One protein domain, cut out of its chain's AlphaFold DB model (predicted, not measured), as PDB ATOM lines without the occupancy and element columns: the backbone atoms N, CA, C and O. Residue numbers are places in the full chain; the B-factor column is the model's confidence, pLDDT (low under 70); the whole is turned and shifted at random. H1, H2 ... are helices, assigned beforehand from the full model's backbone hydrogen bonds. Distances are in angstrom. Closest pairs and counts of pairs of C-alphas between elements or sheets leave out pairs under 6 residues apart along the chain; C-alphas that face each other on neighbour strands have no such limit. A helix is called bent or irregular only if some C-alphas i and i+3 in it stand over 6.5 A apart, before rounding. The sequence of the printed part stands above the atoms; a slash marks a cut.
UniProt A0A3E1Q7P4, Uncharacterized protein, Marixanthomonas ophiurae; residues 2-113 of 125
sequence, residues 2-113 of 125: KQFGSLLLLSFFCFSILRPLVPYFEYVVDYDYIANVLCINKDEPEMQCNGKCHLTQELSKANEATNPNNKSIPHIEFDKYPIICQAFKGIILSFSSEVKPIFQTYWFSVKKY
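Overview. This is residues 2 to 113 of the 125 residues of an uncharacterized protein of Marixanthomonas ophiurae (UniProt A0A3E1Q7P4). A loose, open chain of helices: H1b and H3 are side by side in a small antiparallel pair, with short H2 turned across the end where H1b finishes and H3 starts, and the long arm H1a sticks out from the other end of H1b. Past H3 a long link leads to H4 and H5, which make a corner and stand free of the rest. The printed part has 112 residues with five named helices, H1 to H5 in chain order, and no named strand; the class is all helix. It is loose, with a radius of gyration of the C-alphas of 18.2 A and spans of 53 by 42 by 25 A.

Along the chain. H1, residues 2 to 29, was assigned as one helix by its hydrogen bonds but is bent: C-alphas 17 and 20 are 7.1 A apart. Its arm H1a, residues 2 to 17, begins at C-alpha 2 (7.449, 26.586, 46.532) and is 23.1 A long. The arm H1b, residues 20 to 29, is 15.5 A long and itself irregular, with C-alphas 20 and 23 6.9 A apart. H2 is residues 31 to 38, neither bent nor irregular, but only just: C-alphas 35 and 38 are 6.2 A apart. H3, residues 52 to 66, is 21.6 A long and begins at C-alpha 52 (-4.844, -15.004, 34.437). H4, residues 82 to 95, is 19.4 A long. H5, residues 100 to 113, is 21.3 A long and ends at C-alpha 113 (18.597, -10.901, 39.263).

Arrangement. H1a and H1b stand at a steep tilt of 66 degrees. H1b and H2 are close but not clearly touching, about perpendicular at 88 degrees; their closest C-alphas, of Tyr 27 and Ile 34, are 6.9 A apart. H1b and H3 touch at a shallow tilt of 28 degrees, opposite ways, with the closest C-alphas, of Pro 23 and Glu 58, 6.3 A apart. H3 only just touches H2, with 3 pairs of C-alphas within 8 A and with its residues 52 to 54 alone; the closest C-alphas are those of Leu 38 and His 54, 6.7 A apart, and the lines are about perpendicular at 87 degrees. H1a, H4 and H5 touch no helix. Every O i to N i+4 pair is within hydrogen-bond range in H1a, H2 and H4; the counts are 5 of 6 in H1b, 10 of 11 in H3 and 8 of 10 in H5.

Size, cuts and confidence. The two C-alphas farthest apart, of Lys 2 and Asp 43, are 58.3 A apart. The printed part has no cut. The links H2 to H3, 13 residues, and H3 to H4, 15 residues, are long; H1 to H2 and H4 to H5 are tight. Mean pLDDT of the printed part is 70.2; residue 2 and residues 65 to 113 are under 70.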
ATOM      1  N   LYS A   2       8.731  26.938  47.195       67.00
ATOM      2  CA  LYS A   2       7.449  26.586  46.532       67.00
ATOM      3  C   LYS A   2       7.581  25.585  45.362       67.00
ATOM      4  O   LYS A   2       6.744  24.704  45.220       67.00
ATOM      5  N   GLN A   3       8.651  25.679  44.566       71.88
ATOM      6  CA  GLN A   3       8.885  24.784  43.419       71.88
ATOM      7  C   GLN A   3       9.210  23.337  43.824       71.88
ATOM      8  O   GLN A   3       8.699  22.406  43.211       71.88
ATOM      9  N   PHE A   4       9.981  23.142  44.899       82.38
ATOM     10  CA  PHE A   4      10.279  21.807  45.431       82.38
ATOM     11  C   PHE A   4       9.042  21.140  46.041       82.38
ATOM     12  O   PHE A   4       8.828  19.951  45.834       82.38
ATOM     13  N   GLY A   5       8.194  21.915  46.729       87.62
ATOM     14  CA  GLY A   5       6.921  21.409  47.253       87.62
ATOM     15  C   GLY A   5       5.983  20.929  46.142       87.62
ATOM     16  O   GLY A   5       5.395  19.859  46.261       87.62
ATOM     17  N   SER A   6       5.905  21.672  45.033       87.62
ATOM     18  CA  SER A   6       5.103  21.280  43.865       87.62
ATOM     19  C   SER A   6       5.599  19.976  43.226       87.62
ATOM     20  O   SER A   6       4.805  19.076  42.963       87.62
ATOM     21  N   LEU A   7       6.918  19.836  43.039       89.62
ATOM     22  CA  LEU A   7       7.517  18.629  42.460       89.62
ATOM     23  C   LEU A   7       7.274  17.388  43.333       89.62
ATOM     24  O   LEU A   7       6.935  16.323  42.819       89.62
ATOM     25  N   LEU A   8       7.405  17.537  44.654       90.88
ATOM     26  CA  LEU A   8       7.144  16.461  45.607       90.88
ATOM     27  C   LEU A   8       5.673  16.025  45.547       90.88
ATOM     28  O   LEU A   8       5.394  14.835  45.425       90.88
ATOM     29  N   LEU A   9       4.731  16.975  45.563       88.88
ATOM     30  CA  LEU A   9       3.297  16.672  45.468       88.88
ATOM     31  C   LEU A   9       2.929  15.988  44.145       88.88
ATOM     32  O   LEU A   9       2.154  15.031  44.147       88.88
ATOM     33  N   LEU A  10       3.526  16.419  43.028       88.38
ATOM     34  CA  LEU A  10       3.336  15.782  41.725       88.38
ATOM     35  C   LEU A  10       3.820  14.323  41.731       88.38
ATOM     36  O   LEU A  10       3.118  13.446  41.234       88.38
ATOM     37  N   SER A  11       4.970  14.043  42.350       87.81
ATOM     38  CA  SER A  11       5.499  12.679  42.476       87.81
ATOM     39  C   SER A  11       4.551  11.755  43.251       87.81
ATOM     40  O   SER A  11       4.302  10.627  42.822       87.81
ATOM     41  N   PHE A  12       3.990  12.220  44.372       88.81
ATOM     42  CA  PHE A  12       3.020  11.441  45.157       88.81
ATOM     43  C   PHE A  12       1.715  11.191  44.395       88.81
ATOM     44  O   PHE A  12       1.136  10.105  44.483       88.81
ATOM     45  N   PHE A  13       1.260  12.178  43.622       85.50
ATOM     46  CA  PHE A  13       0.078  12.037  42.779       85.50
ATOM     47  C   PHE A  13       0.298  10.997  41.671       85.50
ATOM     48  O   PHE A  13      -0.521  10.093  41.512       85.50
ATOM     49  N   CYS A  14       1.442  11.045  40.980       79.50
ATOM     50  CA  CYS A  14       1.818  10.028  39.997       79.50
ATOM     51  C   CYS A  14       1.867   8.625  40.616       79.50
ATOM     52  O   CYS A  14       1.276   7.703  40.063       79.50
ATOM     53  N   PHE A  15       2.489   8.458  41.788       81.81
ATOM     54  CA  PHE A  15       2.541   7.161  42.476       81.81
ATOM     55  C   PHE A  15       1.147   6.632  42.850       81.81
ATOM     56  O   PHE A  15       0.881   5.435  42.759       81.81
ATOM     57  N   SER A  16       0.223   7.525  43.209       77.19
ATOM     58  CA  SER A  16      -1.159   7.154  43.538       77.19
ATOM     59  C   SER A  16      -1.930   6.623  42.323       77.19
ATOM     60  O   SER A  16      -2.744   5.715  42.474       77.19
ATOM     61  N   ILE A  17      -1.630   7.126  41.119       78.75
ATOM     62  CA  ILE A  17      -2.212   6.644  39.853       78.75
ATOM     63  C   ILE A  17      -1.629   5.283  39.437       78.75
ATOM     64  O   ILE A  17      -2.297   4.526  38.738       78.75
ATOM     65  N   LEU A  18      -0.414   4.940  39.876       76.81
ATOM     66  CA  LEU A  18       0.237   3.663  39.544       76.81
ATOM     67  C   LEU A  18      -0.265   2.479  40.385       76.81
ATOM     68  O   LEU A  18      -0.004   1.336  40.021       76.81
ATOM     69  N   ARG A  19      -1.011   2.715  41.474       74.12
ATOM     70  CA  ARG A  19      -1.588   1.655  42.327       74.12
ATOM     71  C   ARG A  19      -2.287   0.513  41.561       74.12
ATOM     72  O   ARG A  19      -1.955  -0.634  41.842       74.12
ATOM     73  N   PRO A  20      -3.189   0.760  40.589       73.38
ATOM     74  CA  PRO A  20      -3.833  -0.310  39.820       73.38
ATOM     75  C   PRO A  20      -2.881  -1.126  38.930       73.38
ATOM     76  O   PRO A  20      -3.269  -2.188  38.454       73.38
ATOM     77  N   LEU A  21      -1.649  -0.664  38.687       79.44
ATOM     78  CA  LEU A  21      -0.673  -1.390  37.868       79.44
ATOM     79  C   LEU A  21       0.142  -2.406  38.669       79.44
ATOM     80  O   LEU A  21       0.730  -3.297  38.067       79.44
ATOM     81  N   VAL A  22       0.181  -2.291  39.997       82.19
ATOM     82  CA  VAL A  22       0.949  -3.190  40.875       82.19
ATOM     83  C   VAL A  22       0.631  -4.677  40.629       82.19
ATOM     84  O   VAL A  22       1.560  -5.398  40.270       82.19
ATOM     85  N   PRO A  23      -0.638  -5.142  40.686       81.81
ATOM     86  CA  PRO A  23      -0.953  -6.563  40.469       81.81
ATOM     87  C   PRO A  23      -0.617  -7.042  39.048       81.81
ATOM     88  O   PRO A  23      -0.329  -8.216  38.822       81.81
ATOM     89  N   TYR A  24      -0.616  -6.132  38.071       82.81
ATOM     90  CA  TYR A  24      -0.195  -6.447  36.709       82.81
ATOM     91  C   TYR A  24       1.327  -6.609  36.605       82.81
ATOM     92  O   TYR A  24       1.803  -7.525  35.938       82.81
ATOM     93  N   PHE A  25       2.098  -5.744  37.270       81.69
ATOM     94  CA  PHE A  25       3.556  -5.862  37.310       81.69
ATOM     95  C   PHE A  25       4.001  -7.157  37.985       81.69
ATOM     96  O   PHE A  25       4.867  -7.832  37.440       81.69
ATOM     97  N   GLU A  26       3.382  -7.534  39.103       81.25
ATOM     98  CA  GLU A  26       3.642  -8.815  39.777       81.25
ATOM     99  C   GLU A  26       3.383 -10.001  38.838       81.25
ATOM    100  O   GLU A  26       4.225 -10.886  38.706       81.25
ATOM    101  N   TYR A  27       2.281  -9.962  38.081       82.94
ATOM    102  CA  TYR A  27       1.983 -10.977  37.069       82.94
ATOM    103  C   TYR A  27       3.030 -11.076  35.952       82.94
ATOM    104  O   TYR A  27       3.321 -12.173  35.484       82.94
ATOM    105  N   VAL A  28       3.590  -9.950  35.498       83.69
ATOM    106  CA  VAL A  28       4.592  -9.937  34.418       83.69
ATOM    107  C   VAL A  28       5.976 -10.352  34.916       83.69
ATOM    108  O   VAL A  28       6.696 -11.034  34.190       83.69
ATOM    109  N   VAL A  29       6.362  -9.926  36.120       85.50
ATOM    110  CA  VAL A  29       7.677 -10.230  36.702       85.50
ATOM    111  C   VAL A  29       7.775 -11.708  37.070       85.50
ATOM    112  O   VAL A  29       8.739 -12.355  36.674       85.50
ATOM    113  N   ASP A  30       6.751 -12.256  37.730       86.25
ATOM    114  CA  ASP A  30       6.726 -13.646  38.201       86.25
ATOM    115  C   ASP A  30       5.832 -14.542  37.330       86.25
ATOM    116  O   ASP A  30       5.219 -15.497  37.812       86.25
ATOM    117  N   TYR A  31       5.752 -14.241  36.029       84.94
ATOM    118  CA  TYR A  31       4.844 -14.912  35.094       84.94
ATOM    119  C   TYR A  31       4.970 -16.438  35.131       84.94
ATOM    120  O   TYR A  31       3.965 -17.136  35.270       84.94
ATOM    121  N   ASP A  32       6.195 -16.961  35.058       86.44
ATOM    122  CA  ASP A  32       6.440 -18.405  35.047       86.44
ATOM    123  C   ASP A  32       5.985 -19.059  36.355       86.44
ATOM    124  O   ASP A  32       5.374 -20.127  36.349       86.44
ATOM    125  N   TYR A  33       6.241 -18.415  37.488       86.31
ATOM    126  CA  TYR A  33       5.831 -18.924  38.788       86.31
ATOM    127  C   TYR A  33       4.297 -18.904  38.933       86.31
ATOM    128  O   TYR A  33       3.686 -19.902  39.324       86.31
ATOM    129  N   ILE A  34       3.651 -17.811  38.530       88.31
ATOM    130  CA  ILE A  34       2.195 -17.663  38.610       88.31
ATOM    131  C   ILE A  34       1.489 -18.644  37.665       88.31
ATOM    132  O   ILE A  34       0.508 -19.277  38.056       88.31
ATOM    133  N   ALA A  35       1.992 -18.818  36.441       89.06
ATOM    134  CA  ALA A  35       1.412 -19.728  35.461       89.06
ATOM    135  C   ALA A  35       1.576 -21.207  35.849       89.06
ATOM    136  O   ALA A  35       0.642 -21.982  35.654       89.06
ATOM    137  N   ASN A  36       2.722 -21.598  36.419       86.50
ATOM    138  CA  ASN A  36       3.021 -23.005  36.709       86.50
ATOM    139  C   ASN A  36       2.607 -23.459  38.119       86.50
ATOM    140  O   ASN A  36       2.341 -24.646  38.318       86.50
ATOM    141  N   VAL A  37       2.555 -22.551  39.102       88.38
ATOM    142  CA  VAL A  37       2.305 -22.902  40.514       88.38
ATOM    143  C   VAL A  37       0.959 -22.390  41.015       88.38
ATOM    144  O   VAL A  37       0.210 -23.157  41.614       88.38
ATOM    145  N   LEU A  38       0.633 -21.119  40.763       89.12
ATOM    146  CA  LEU A  38      -0.575 -20.478  41.308       89.12
ATOM    147  C   LEU A  38      -1.814 -20.612  40.411       89.12
ATOM    148  O   LEU A  38      -2.932 -20.346  40.852       89.12
ATOM    149  N   CYS A  39      -1.643 -21.007  39.149       90.56
ATOM    150  CA  CYS A  39      -2.749 -21.178  38.217       90.56
ATOM    151  C   CYS A  39      -3.603 -22.399  38.589       90.56
ATOM    152  O   CYS A  39      -3.156 -23.540  38.480       90.56
ATOM    153  N   ILE A  40      -4.866 -22.158  38.954       91.00
ATOM    154  CA  ILE A  40      -5.826 -23.224  39.289       91.00
ATOM    155  C   ILE A  40      -6.273 -24.038  38.065       91.00
ATOM    156  O   ILE A  40      -6.553 -25.222  38.189       91.00
ATOM    157  N   ASN A  41      -6.274 -23.432  36.871       90.69
ATOM    158  CA  ASN A  41      -6.735 -24.054  35.622       90.69
ATOM    159  C   ASN A  41      -5.565 -24.608  34.791       90.69
ATOM    160  O   ASN A  41      -5.572 -24.534  33.565       90.69
ATOM    161  N   LYS A  42      -4.502 -25.079  35.452       86.50
ATOM    162  CA  LYS A  42      -3.310 -25.625  34.779       86.50
ATOM    163  C   LYS A  42      -3.588 -26.942  34.043       86.50
ATOM    164  O   LYS A  42      -2.908 -27.236  33.065       86.50
ATOM    165  N   ASP A  43      -4.592 -27.690  34.498       88.62
ATOM    166  CA  ASP A  43      -4.967 -28.998  33.950       88.62
ATOM    167  C   ASP A  43      -5.893 -28.886  32.718       88.62
ATOM    168  O   ASP A  43      -6.147 -29.888  32.054       88.62
ATOM    169  N   GLU A  44      -6.342 -27.669  32.377       88.69
ATOM    170  CA  GLU A  44      -7.205 -27.357  31.223       88.69
ATOM    171  C   GLU A  44      -6.469 -26.433  30.225       88.69
ATOM    172  O   GLU A  44      -6.737 -25.224  30.139       88.69
ATOM    173  N   PRO A  45      -5.484 -26.964  29.473       82.25
ATOM    174  CA  PRO A  45      -4.647 -26.172  28.569       82.25
ATOM    175  C   PRO A  45      -5.438 -25.521  27.423       82.25
ATOM    176  O   PRO A  45      -5.009 -24.491  26.892       82.25
ATOM    177  N   GLU A  46      -6.605 -26.061  27.063       88.31
ATOM    178  CA  GLU A  46      -7.506 -25.493  26.056       88.31
ATOM    179  C   GLU A  46      -7.996 -24.080  26.405       88.31
ATOM    180  O   GLU A  46      -8.289 -23.296  25.503       88.31
ATOM    181  N   MET A  47      -8.025 -23.713  27.694       86.81
ATOM    182  CA  MET A  47      -8.496 -22.399  28.142       86.81
ATOM    183  C   MET A  47      -7.435 -21.296  28.071       86.81
ATOM    184  O   MET A  47      -7.756 -20.127  28.295       86.81
ATOM    185  N   GLN A  48      -6.169 -21.633  27.794       89.25
ATOM    186  CA  GLN A  48      -5.060 -20.667  27.712       89.25
ATOM    187  C   GLN A  48      -5.036 -19.674  28.899       89.25
ATOM    188  O   GLN A  48      -4.858 -18.453  28.733       89.25
ATOM    189  N   CYS A  49      -5.266 -20.203  30.110       91.44
ATOM    190  CA  CYS A  49      -5.401 -19.408  31.328       91.44
ATOM    191  C   CYS A  49      -4.070 -18.759  31.720       91.44
ATOM    192  O   CYS A  49      -4.035 -17.552  31.931       91.44
ATOM    193  N   ASN A  50      -2.978 -19.530  31.769       89.88
ATOM    194  CA  ASN A  50      -1.619 -19.041  32.027       89.88
ATOM    195  C   ASN A  50      -1.512 -18.097  33.242       89.88
ATOM    196  O   ASN A  50      -0.884 -17.046  33.161       89.88
ATOM    197  N   GLY A  51      -2.197 -18.414  34.344       89.31
ATOM    198  CA  GLY A  51      -2.166 -17.590  35.558       89.31
ATOM    199  C   GLY A  51      -3.084 -16.358  35.554       89.31
ATOM    200  O   GLY A  51      -3.145 -15.643  36.553       89.31
ATOM    201  N   LYS A  52      -3.863 -16.112  34.489       88.69
ATOM    202  CA  LYS A  52      -4.844 -15.004  34.437       88.69
ATOM    203  C   LYS A  52      -5.902 -15.085  35.543       88.69
ATOM    204  O   LYS A  52      -6.422 -14.054  35.965       88.69
ATOM    205  N   CYS A  53      -6.223 -16.290  36.019       90.75
ATOM    206  CA  CYS A  53      -7.120 -16.503  37.159       90.75
ATOM    207  C   CYS A  53      -6.598 -15.819  38.435       90.75
ATOM    208  O   CYS A  53      -7.340 -15.075  39.073       90.75
ATOM    209  N   HIS A  54      -5.309 -15.985  38.738       89.69
ATOM    210  CA  HIS A  54      -4.642 -15.338  39.863       89.69
ATOM    211  C   HIS A  54      -4.643 -13.811  39.715       89.69
ATOM    212  O   HIS A  54      -5.069 -13.099  40.620       89.69
ATOM    213  N   LEU A  55      -4.271 -13.299  38.534       88.31
ATOM    214  CA  LEU A  55      -4.307 -11.858  38.253       88.31
ATOM    215  C   LEU A  55      -5.708 -11.265  38.479       88.31
ATOM    216  O   LEU A  55      -5.854 -10.193  39.058       88.31
ATOM    217  N   THR A  56      -6.750 -11.977  38.053       87.31
ATOM    218  CA  THR A  56      -8.143 -11.532  38.208       87.31
ATOM    219  C   THR A  56      -8.558 -11.478  39.681       87.31
ATOM    220  O   THR A  56      -9.264 -10.557  40.099       87.31
ATOM    221  N   GLN A  57      -8.092 -12.436  40.484       87.38
ATOM    222  CA  GLN A  57      -8.333 -12.469  41.922       87.38
ATOM    223  C   GLN A  57      -7.652 -11.294  42.637       87.38
ATOM    224  O   GLN A  57      -8.306 -10.602  43.418       87.38
ATOM    225  N   GLU A  58      -6.382 -11.017  42.333       85.75
ATOM    226  CA  GLU A  58      -5.642  -9.896  42.930       85.75
ATOM    227  C   GLU A  58      -6.228  -8.535  42.533       85.75
ATOM    228  O   GLU A  58      -6.397  -7.653  43.377       85.75
ATOM    229  N   LEU A  59      -6.660  -8.384  41.276       85.00
ATOM    230  CA  LEU A  59      -7.393  -7.196  40.828       85.00
ATOM    231  C   LEU A  59      -8.718  -7.012  41.586       85.00
ATOM    232  O   LEU A  59      -9.091  -5.887  41.915       85.00
ATOM    233  N   SER A  60      -9.432  -8.100  41.881       83.88
ATOM    234  CA  SER A  60     -10.697  -8.037  42.625       83.88
ATOM    235  C   SER A  60     -10.468  -7.617  44.081       83.88
ATOM    236  O   SER A  60     -11.116  -6.682  44.551       83.88
ATOM    237  N   LYS A  61      -9.474  -8.210  44.756       83.12
ATOM    238  CA  LYS A  61      -9.080  -7.842  46.129       83.12
ATOM    239  C   LYS A  61      -8.641  -6.380  46.234       83.12
ATOM    240  O   LYS A  61      -9.054  -5.672  47.153       83.12
ATOM    241  N   ALA A  62      -7.831  -5.910  45.282       77.25
ATOM    242  CA  ALA A  62      -7.368  -4.524  45.243       77.25
ATOM    243  C   ALA A  62      -8.538  -3.532  45.133       77.25
ATOM    244  O   ALA A  62      -8.503  -2.476  45.761       77.25
ATOM    245  N   ASN A  63      -9.589  -3.892  44.389       71.81
ATOM    246  CA  ASN A  63     -10.795  -3.079  44.256       71.81
ATOM    247  C   ASN A  63     -11.642  -3.067  45.541       71.81
ATOM    248  O   ASN A  63     -12.064  -1.991  45.974       71.81
ATOM    249  N   GLU A  64     -11.844  -4.228  46.171       72.56
ATOM    250  CA  GLU A  64     -12.598  -4.367  47.429       72.56
ATOM    251  C   GLU A  64     -11.957  -3.580  48.582       72.56
ATOM    252  O   GLU A  64     -12.656  -2.888  49.324       72.56
ATOM    253  N   ALA A  65     -10.622  -3.592  48.689       65.06
ATOM    254  CA  ALA A  65      -9.887  -2.839  49.709       65.06
ATOM    255  C   ALA A  65     -10.095  -1.314  49.614       65.06
ATOM    256  O   ALA A  65      -9.972  -0.602  50.613       65.06
ATOM    257  N   THR A  66     -10.423  -0.798  48.427       60.53
ATOM    258  CA  THR A  66     -10.692   0.630  48.196       60.53
ATOM    259  C   THR A  66     -12.159   1.038  48.338       60.53
ATOM    260  O   THR A  66     -12.414   2.230  48.491       60.53
ATOM    261  N   ASN A  67     -13.122   0.108  48.313       55.81
ATOM    262  CA  ASN A  67     -14.549   0.431  48.421       55.81
ATOM    263  C   ASN A  67     -15.342  -0.646  49.188       55.81
ATOM    264  O   ASN A  67     -15.833  -1.595  48.579       55.81
ATOM    265  N   PRO A  68     -15.602  -0.469  50.496       53.91
ATOM    266  CA  PRO A  68     -16.390  -1.433  51.266       53.91
ATOM    267  C   PRO A  68     -17.890  -1.473  50.899       53.91
ATOM    268  O   PRO A  68     -18.597  -2.350  51.381       53.91
ATOM    269  N   ASN A  69     -18.396  -0.553  50.058       54.94
ATOM    270  CA  ASN A  69     -19.838  -0.356  49.831       54.94
ATOM    271  C   ASN A  69     -20.306  -0.352  48.358       54.94
ATOM    272  O   ASN A  69     -21.459   0.001  48.109       54.94
ATOM    273  N   ASN A  70     -19.490  -0.739  47.366       45.94
ATOM    274  CA  ASN A  70     -19.983  -0.882  45.988       45.94
ATOM    275  C   ASN A  70     -19.662  -2.258  45.381       45.94
ATOM    276  O   ASN A  70     -18.533  -2.617  45.074       45.94
ATOM    277  N   LYS A  71     -20.712  -3.049  45.146       48.06
ATOM    278  CA  LYS A  71     -20.640  -4.260  44.327       48.06
ATOM    279  C   LYS A  71     -20.592  -3.861  42.851       48.06
ATOM    280  O   LYS A  71     -21.545  -4.050  42.106       48.06
ATOM    281  N   SER A  72     -19.497  -3.247  42.442       45.59
ATOM    282  CA  SER A  72     -19.173  -3.036  41.040       45.59
ATOM    283  C   SER A  72     -17.673  -2.845  40.966       45.59
ATOM    284  O   SER A  72     -17.167  -1.757  41.240       45.59
ATOM    285  N   ILE A  73     -16.982  -3.929  40.614       49.56
ATOM    286  CA  ILE A  73     -15.623  -3.886  40.085       49.56
ATOM    287  C   ILE A  73     -15.596  -2.697  39.114       49.56
ATOM    288  O   ILE A  73     -16.390  -2.708  38.164       49.56
ATOM    289  N   PRO A  74     -14.778  -1.649  39.329       47.28
ATOM    290  CA  PRO A  74     -14.488  -0.738  38.244       47.28
ATOM    291  C   PRO A  74     -13.834  -1.623  37.192       47.28
ATOM    292  O   PRO A  74     -12.700  -2.063  37.363       47.28
ATOM    293  N   HIS A  75     -14.604  -1.996  36.169       46.72
ATOM    294  CA  HIS A  75     -14.089  -2.697  35.011       46.72
ATOM    295  C   HIS A  75     -12.956  -1.808  34.512       46.72
ATOM    296  O   HIS A  75     -13.200  -0.714  33.995       46.72
ATOM    297  N   ILE A  76     -11.716  -2.223  34.773       52.09
ATOM    298  CA  ILE A  76     -10.544  -1.578  34.206       52.09
ATOM    299  C   ILE A  76     -10.608  -1.970  32.740       52.09
ATOM    300  O   ILE A  76     -10.103  -3.000  32.308       52.09
ATOM    301  N   GLU A  77     -11.375  -1.190  31.992       51.16
ATOM    302  CA  GLU A  77     -11.461  -1.267  30.554       51.16
ATOM    303  C   GLU A  77     -10.098  -0.769  30.072       51.16
ATOM    304  O   GLU A  77      -9.857   0.433  29.957       51.16
ATOM    305  N   PHE A  78      -9.147  -1.694  29.907       50.91
ATOM    306  CA  PHE A  78      -7.795  -1.394  29.427       50.91
ATOM    307  C   PHE A  78      -7.832  -0.632  28.088       50.91
ATOM    308  O   PHE A  78      -6.915   0.131  27.793       50.91
ATOM    309  N   ASP A  79      -8.942  -0.724  27.347       48.75
ATOM    310  CA  ASP A  79      -9.240   0.056  26.141       48.75
ATOM    311  C   ASP A  79      -9.416   1.568  26.390       48.75
ATOM    312  O   ASP A  79      -9.337   2.357  25.448       48.75
ATOM    313  N   LYS A  80      -9.590   2.012  27.646       49.41
ATOM    314  CA  LYS A  80      -9.551   3.431  28.074       49.41
ATOM    315  C   LYS A  80      -8.183   3.880  28.596       49.41
ATOM    316  O   LYS A  80      -7.910   5.079  28.674       49.41
ATOM    317  N   TYR A  81      -7.267   2.938  28.819       56.50
ATOM    318  CA  TYR A  81      -5.864   3.202  29.125       56.50
ATOM    319  C   TYR A  81      -4.983   3.697  27.944       56.50
ATOM    320  O   TYR A  81      -3.923   4.273  28.224       56.50
ATOM    321  N   PRO A  82      -5.342   3.596  26.636       54.44
ATOM    322  CA  PRO A  82      -4.469   4.081  25.574       54.44
ATOM    323  C   PRO A  82      -4.324   5.603  25.602       54.44
ATOM    324  O   PRO A  82      -3.359   6.105  25.043       54.44
ATOM    325  N   ILE A  83      -5.214   6.345  26.269       53.16
ATOM    326  CA  ILE A  83      -5.092   7.802  26.436       53.16
ATOM    327  C   ILE A  83      -3.926   8.134  27.381       53.16
ATOM    328  O   ILE A  83      -3.120   9.016  27.084       53.16
ATOM    329  N   ILE A  84      -3.777   7.373  28.473       55.94
ATOM    330  CA  ILE A  84      -2.654   7.508  29.410       55.94
ATOM    331  C   ILE A  84      -1.354   7.107  28.712       55.94
ATOM    332  O   ILE A  84      -0.383   7.854  28.783       55.94
ATOM    333  N   CYS A  85      -1.346   6.003  27.957       55.03
ATOM    334  CA  CYS A  85      -0.183   5.582  27.169       55.03
ATOM    335  C   CYS A  85       0.190   6.575  26.056       55.03
ATOM    336  O   CYS A  85       1.374   6.781  25.804       55.03
ATOM    337  N   GLN A  86      -0.781   7.210  25.394       52.34
ATOM    338  CA  GLN A  86      -0.532   8.233  24.370       52.34
ATOM    339  C   GLN A  86       0.070   9.507  24.976       52.34
ATOM    340  O   GLN A  86       1.046  10.030  24.437       52.34
ATOM    341  N   ALA A  87      -0.434   9.952  26.132       55.94
ATOM    342  CA  ALA A  87       0.159  11.057  26.886       55.94
ATOM    343  C   ALA A  87       1.574  10.707  27.390       55.94
ATOM    344  O   ALA A  87       2.504  11.504  27.250       55.94
ATOM    345  N   PHE A  88       1.770   9.477  27.879       54.53
ATOM    346  CA  PHE A  88       3.081   8.956  28.269       54.53
ATOM    347  C   PHE A  88       4.050   8.879  27.088       54.53
ATOM    348  O   PHE A  88       5.232   9.140  27.268       54.53
ATOM    349  N   LYS A  89       3.581   8.582  25.870       56.25
ATOM    350  CA  LYS A  89       4.425   8.538  24.666       56.25
ATOM    351  C   LYS A  89       5.033   9.906  24.353       56.25
ATOM    352  O   LYS A  89       6.211   9.962  24.020       56.25
ATOM    353  N   GLY A  90       4.270  10.993  24.513       58.38
ATOM    354  CA  GLY A  90       4.765  12.369  24.346       58.38
ATOM    355  C   GLY A  90       5.781  12.785  25.419       58.38
ATOM    356  O   GLY A  90       6.781  13.438  25.116       58.38
ATOM    357  N   ILE A  91       5.574  12.333  26.659       59.22
ATOM    358  CA  ILE A  91       6.495  12.556  27.784       59.22
ATOM    359  C   ILE A  91       7.783  11.725  27.614       59.22
ATOM    360  O   ILE A  91       8.883  12.258  27.744       59.22
ATOM    361  N   ILE A  92       7.669  10.444  27.245       58.38
ATOM    362  CA  ILE A  92       8.798   9.531  27.009       58.38
ATOM    363  C   ILE A  92       9.619   9.963  25.787       58.38
ATOM    364  O   ILE A  92      10.845   9.939  25.862       58.38
ATOM    365  N   LEU A  93       8.993  10.391  24.681       53.47
ATOM    366  CA  LEU A  93       9.712  10.884  23.493       53.47
ATOM    367  C   LEU A  93      10.599  12.087  23.824       53.47
ATOM    368  O   LEU A  93      11.745  12.123  23.380       53.47
ATOM    369  N   SER A  94      10.100  13.004  24.656       51.75
ATOM    370  CA  SER A  94      10.847  14.183  25.111       51.75
ATOM    371  C   SER A  94      12.039  13.822  26.007       51.75
ATOM    372  O   SER A  94      13.043  14.521  25.997       51.75
ATOM    373  N   PHE A  95      11.955  12.714  26.752       48.97
ATOM    374  CA  PHE A  95      13.048  12.216  27.597       48.97
ATOM    375  C   PHE A  95      14.041  11.332  26.813       48.97
ATOM    376  O   PHE A  95      15.223  11.253  27.143       48.97
ATOM    377  N   SER A  96      13.582  10.675  25.738       52.25
ATOM    378  CA  SER A  96      14.300   9.609  25.019       52.25
ATOM    379  C   SER A  96      15.646  10.003  24.396       52.25
ATOM    380  O   SER A  96      16.453   9.116  24.099       52.25
ATOM    381  N   SER A  97      15.916  11.301  24.208       50.81
ATOM    382  CA  SER A  97      17.190  11.781  23.665       50.81
ATOM    383  C   SER A  97      18.360  11.664  24.649       50.81
ATOM    384  O   SER A  97      19.495  11.597  24.189       50.81
ATOM    385  N   GLU A  98      18.115  11.560  25.964       52.06
ATOM    386  CA  GLU A  98      19.182  11.502  26.986       52.06
ATOM    387  C   GLU A  98      19.291  10.153  27.735       52.06
ATOM    388  O   GLU A  98      20.348   9.830  28.270       52.06
ATOM    389  N   VAL A  99      18.259   9.296  27.732       54.16
ATOM    390  CA  VAL A  99      18.209   8.058  28.561       54.16
ATOM    391  C   VAL A  99      18.783   6.784  27.921       54.16
ATOM    392  O   VAL A  99      18.894   5.757  28.598       54.16
ATOM    393  N   LYS A 100      19.180   6.815  26.639       53.09
ATOM    394  CA  LYS A 100      19.669   5.623  25.912       53.09
ATOM    395  C   LYS A 100      20.827   4.871  26.595       53.09
ATOM    396  O   LYS A 100      20.734   3.646  26.667       53.09
ATOM    397  N   PRO A 101      21.889   5.521  27.114       51.50
ATOM    398  CA  PRO A 101      23.010   4.769  27.679       51.50
ATOM    399  C   PRO A 101      22.707   4.180  29.068       51.50
ATOM    400  O   PRO A 101      23.276   3.153  29.421       51.50
ATOM    401  N   ILE A 102      21.783   4.774  29.835       54.16
ATOM    402  CA  ILE A 102      21.455   4.352  31.211       54.16
ATOM    403  C   ILE A 102      20.528   3.127  31.209       54.16
ATOM    404  O   ILE A 102      20.700   2.202  32.005       54.16
ATOM    405  N   PHE A 103      19.564   3.086  30.286       47.53
ATOM    406  CA  PHE A 103      18.587   1.998  30.206       47.53
ATOM    407  C   PHE A 103      19.230   0.656  29.817       47.53
ATOM    408  O   PHE A 103      18.835  -0.389  30.330       47.53
ATOM    409  N   GLN A 104      20.265   0.669  28.969       49.91
ATOM    410  CA  GLN A 104      20.898  -0.556  28.474       49.91
ATOM    411  C   GLN A 104      21.713  -1.293  29.546       49.91
ATOM    412  O   GLN A 104      21.668  -2.521  29.611       49.91
ATOM    413  N   THR A 105      22.402  -0.566  30.431       48.66
ATOM    414  CA  THR A 105      23.107  -1.164  31.577       48.66
ATOM    415  C   THR A 105      22.142  -1.625  32.669       48.66
ATOM    416  O   THR A 105      22.358  -2.668  33.282       48.66
ATOM    417  N   TYR A 106      21.046  -0.890  32.885       48.09
ATOM    418  CA  TYR A 106      20.059  -1.220  33.915       48.09
ATOM    419  C   TYR A 106      19.220  -2.453  33.536       48.09
ATOM    420  O   TYR A 106      19.056  -3.363  34.346       48.09
ATOM    421  N   TRP A 107      18.776  -2.541  32.276       35.62
ATOM    422  CA  TRP A 107      18.045  -3.697  31.739       35.62
ATOM    423  C   TRP A 107      18.843  -5.002  31.853       35.62
ATOM    424  O   TRP A 107      18.292  -6.049  32.195       35.62
ATOM    425  N   PHE A 108      20.159  -4.943  31.619       42.16
ATOM    426  CA  PHE A 108      21.031  -6.116  31.700       42.16
ATOM    427  C   PHE A 108      21.222  -6.613  33.144       42.16
ATOM    428  O   PHE A 108      21.253  -7.822  33.372       42.16
ATOM    429  N   SER A 109      21.300  -5.700  34.121       49.09
ATOM    430  CA  SER A 109      21.402  -6.051  35.547       49.09
ATOM    431  C   SER A 109      20.103  -6.622  36.113       49.09
ATOM    432  O   SER A 109      20.154  -7.604  36.849       49.09
ATOM    433  N   VAL A 110      18.944  -6.067  35.736       51.12
ATOM    434  CA  VAL A 110      17.635  -6.596  36.162       51.12
ATOM    435  C   VAL A 110      17.446  -8.023  35.645       51.12
ATOM    436  O   VAL A 110      17.142  -8.918  36.421       51.12
ATOM    437  N   LYS A 111      17.766  -8.286  34.370       48.84
ATOM    438  CA  LYS A 111      17.648  -9.626  33.769       48.84
ATOM    439  C   LYS A 111      18.506 -10.698  34.460       48.84
ATOM    440  O   LYS A 111      18.210 -11.882  34.343       48.84
ATOM    441  N   LYS A 112      19.572 -10.299  35.163       47.78
ATOM    442  CA  LYS A 112      20.457 -11.215  35.896       47.78
ATOM    443  C   LYS A 112      19.936 -11.564  37.298       47.78
ATOM    444  O   LYS A 112      20.366 -12.574  37.838       47.78
ATOM    445  N   TYR A 113      19.042 -10.757  37.872       45.78
ATOM    446  CA  TYR A 113      18.597 -10.901  39.263       45.78
ATOM    447  C   TYR A 113      17.198 -11.522  39.425       45.78
ATOM    448  O   TYR A 113      16.874 -11.956  40.520       45.78
TER     449      TYR A 113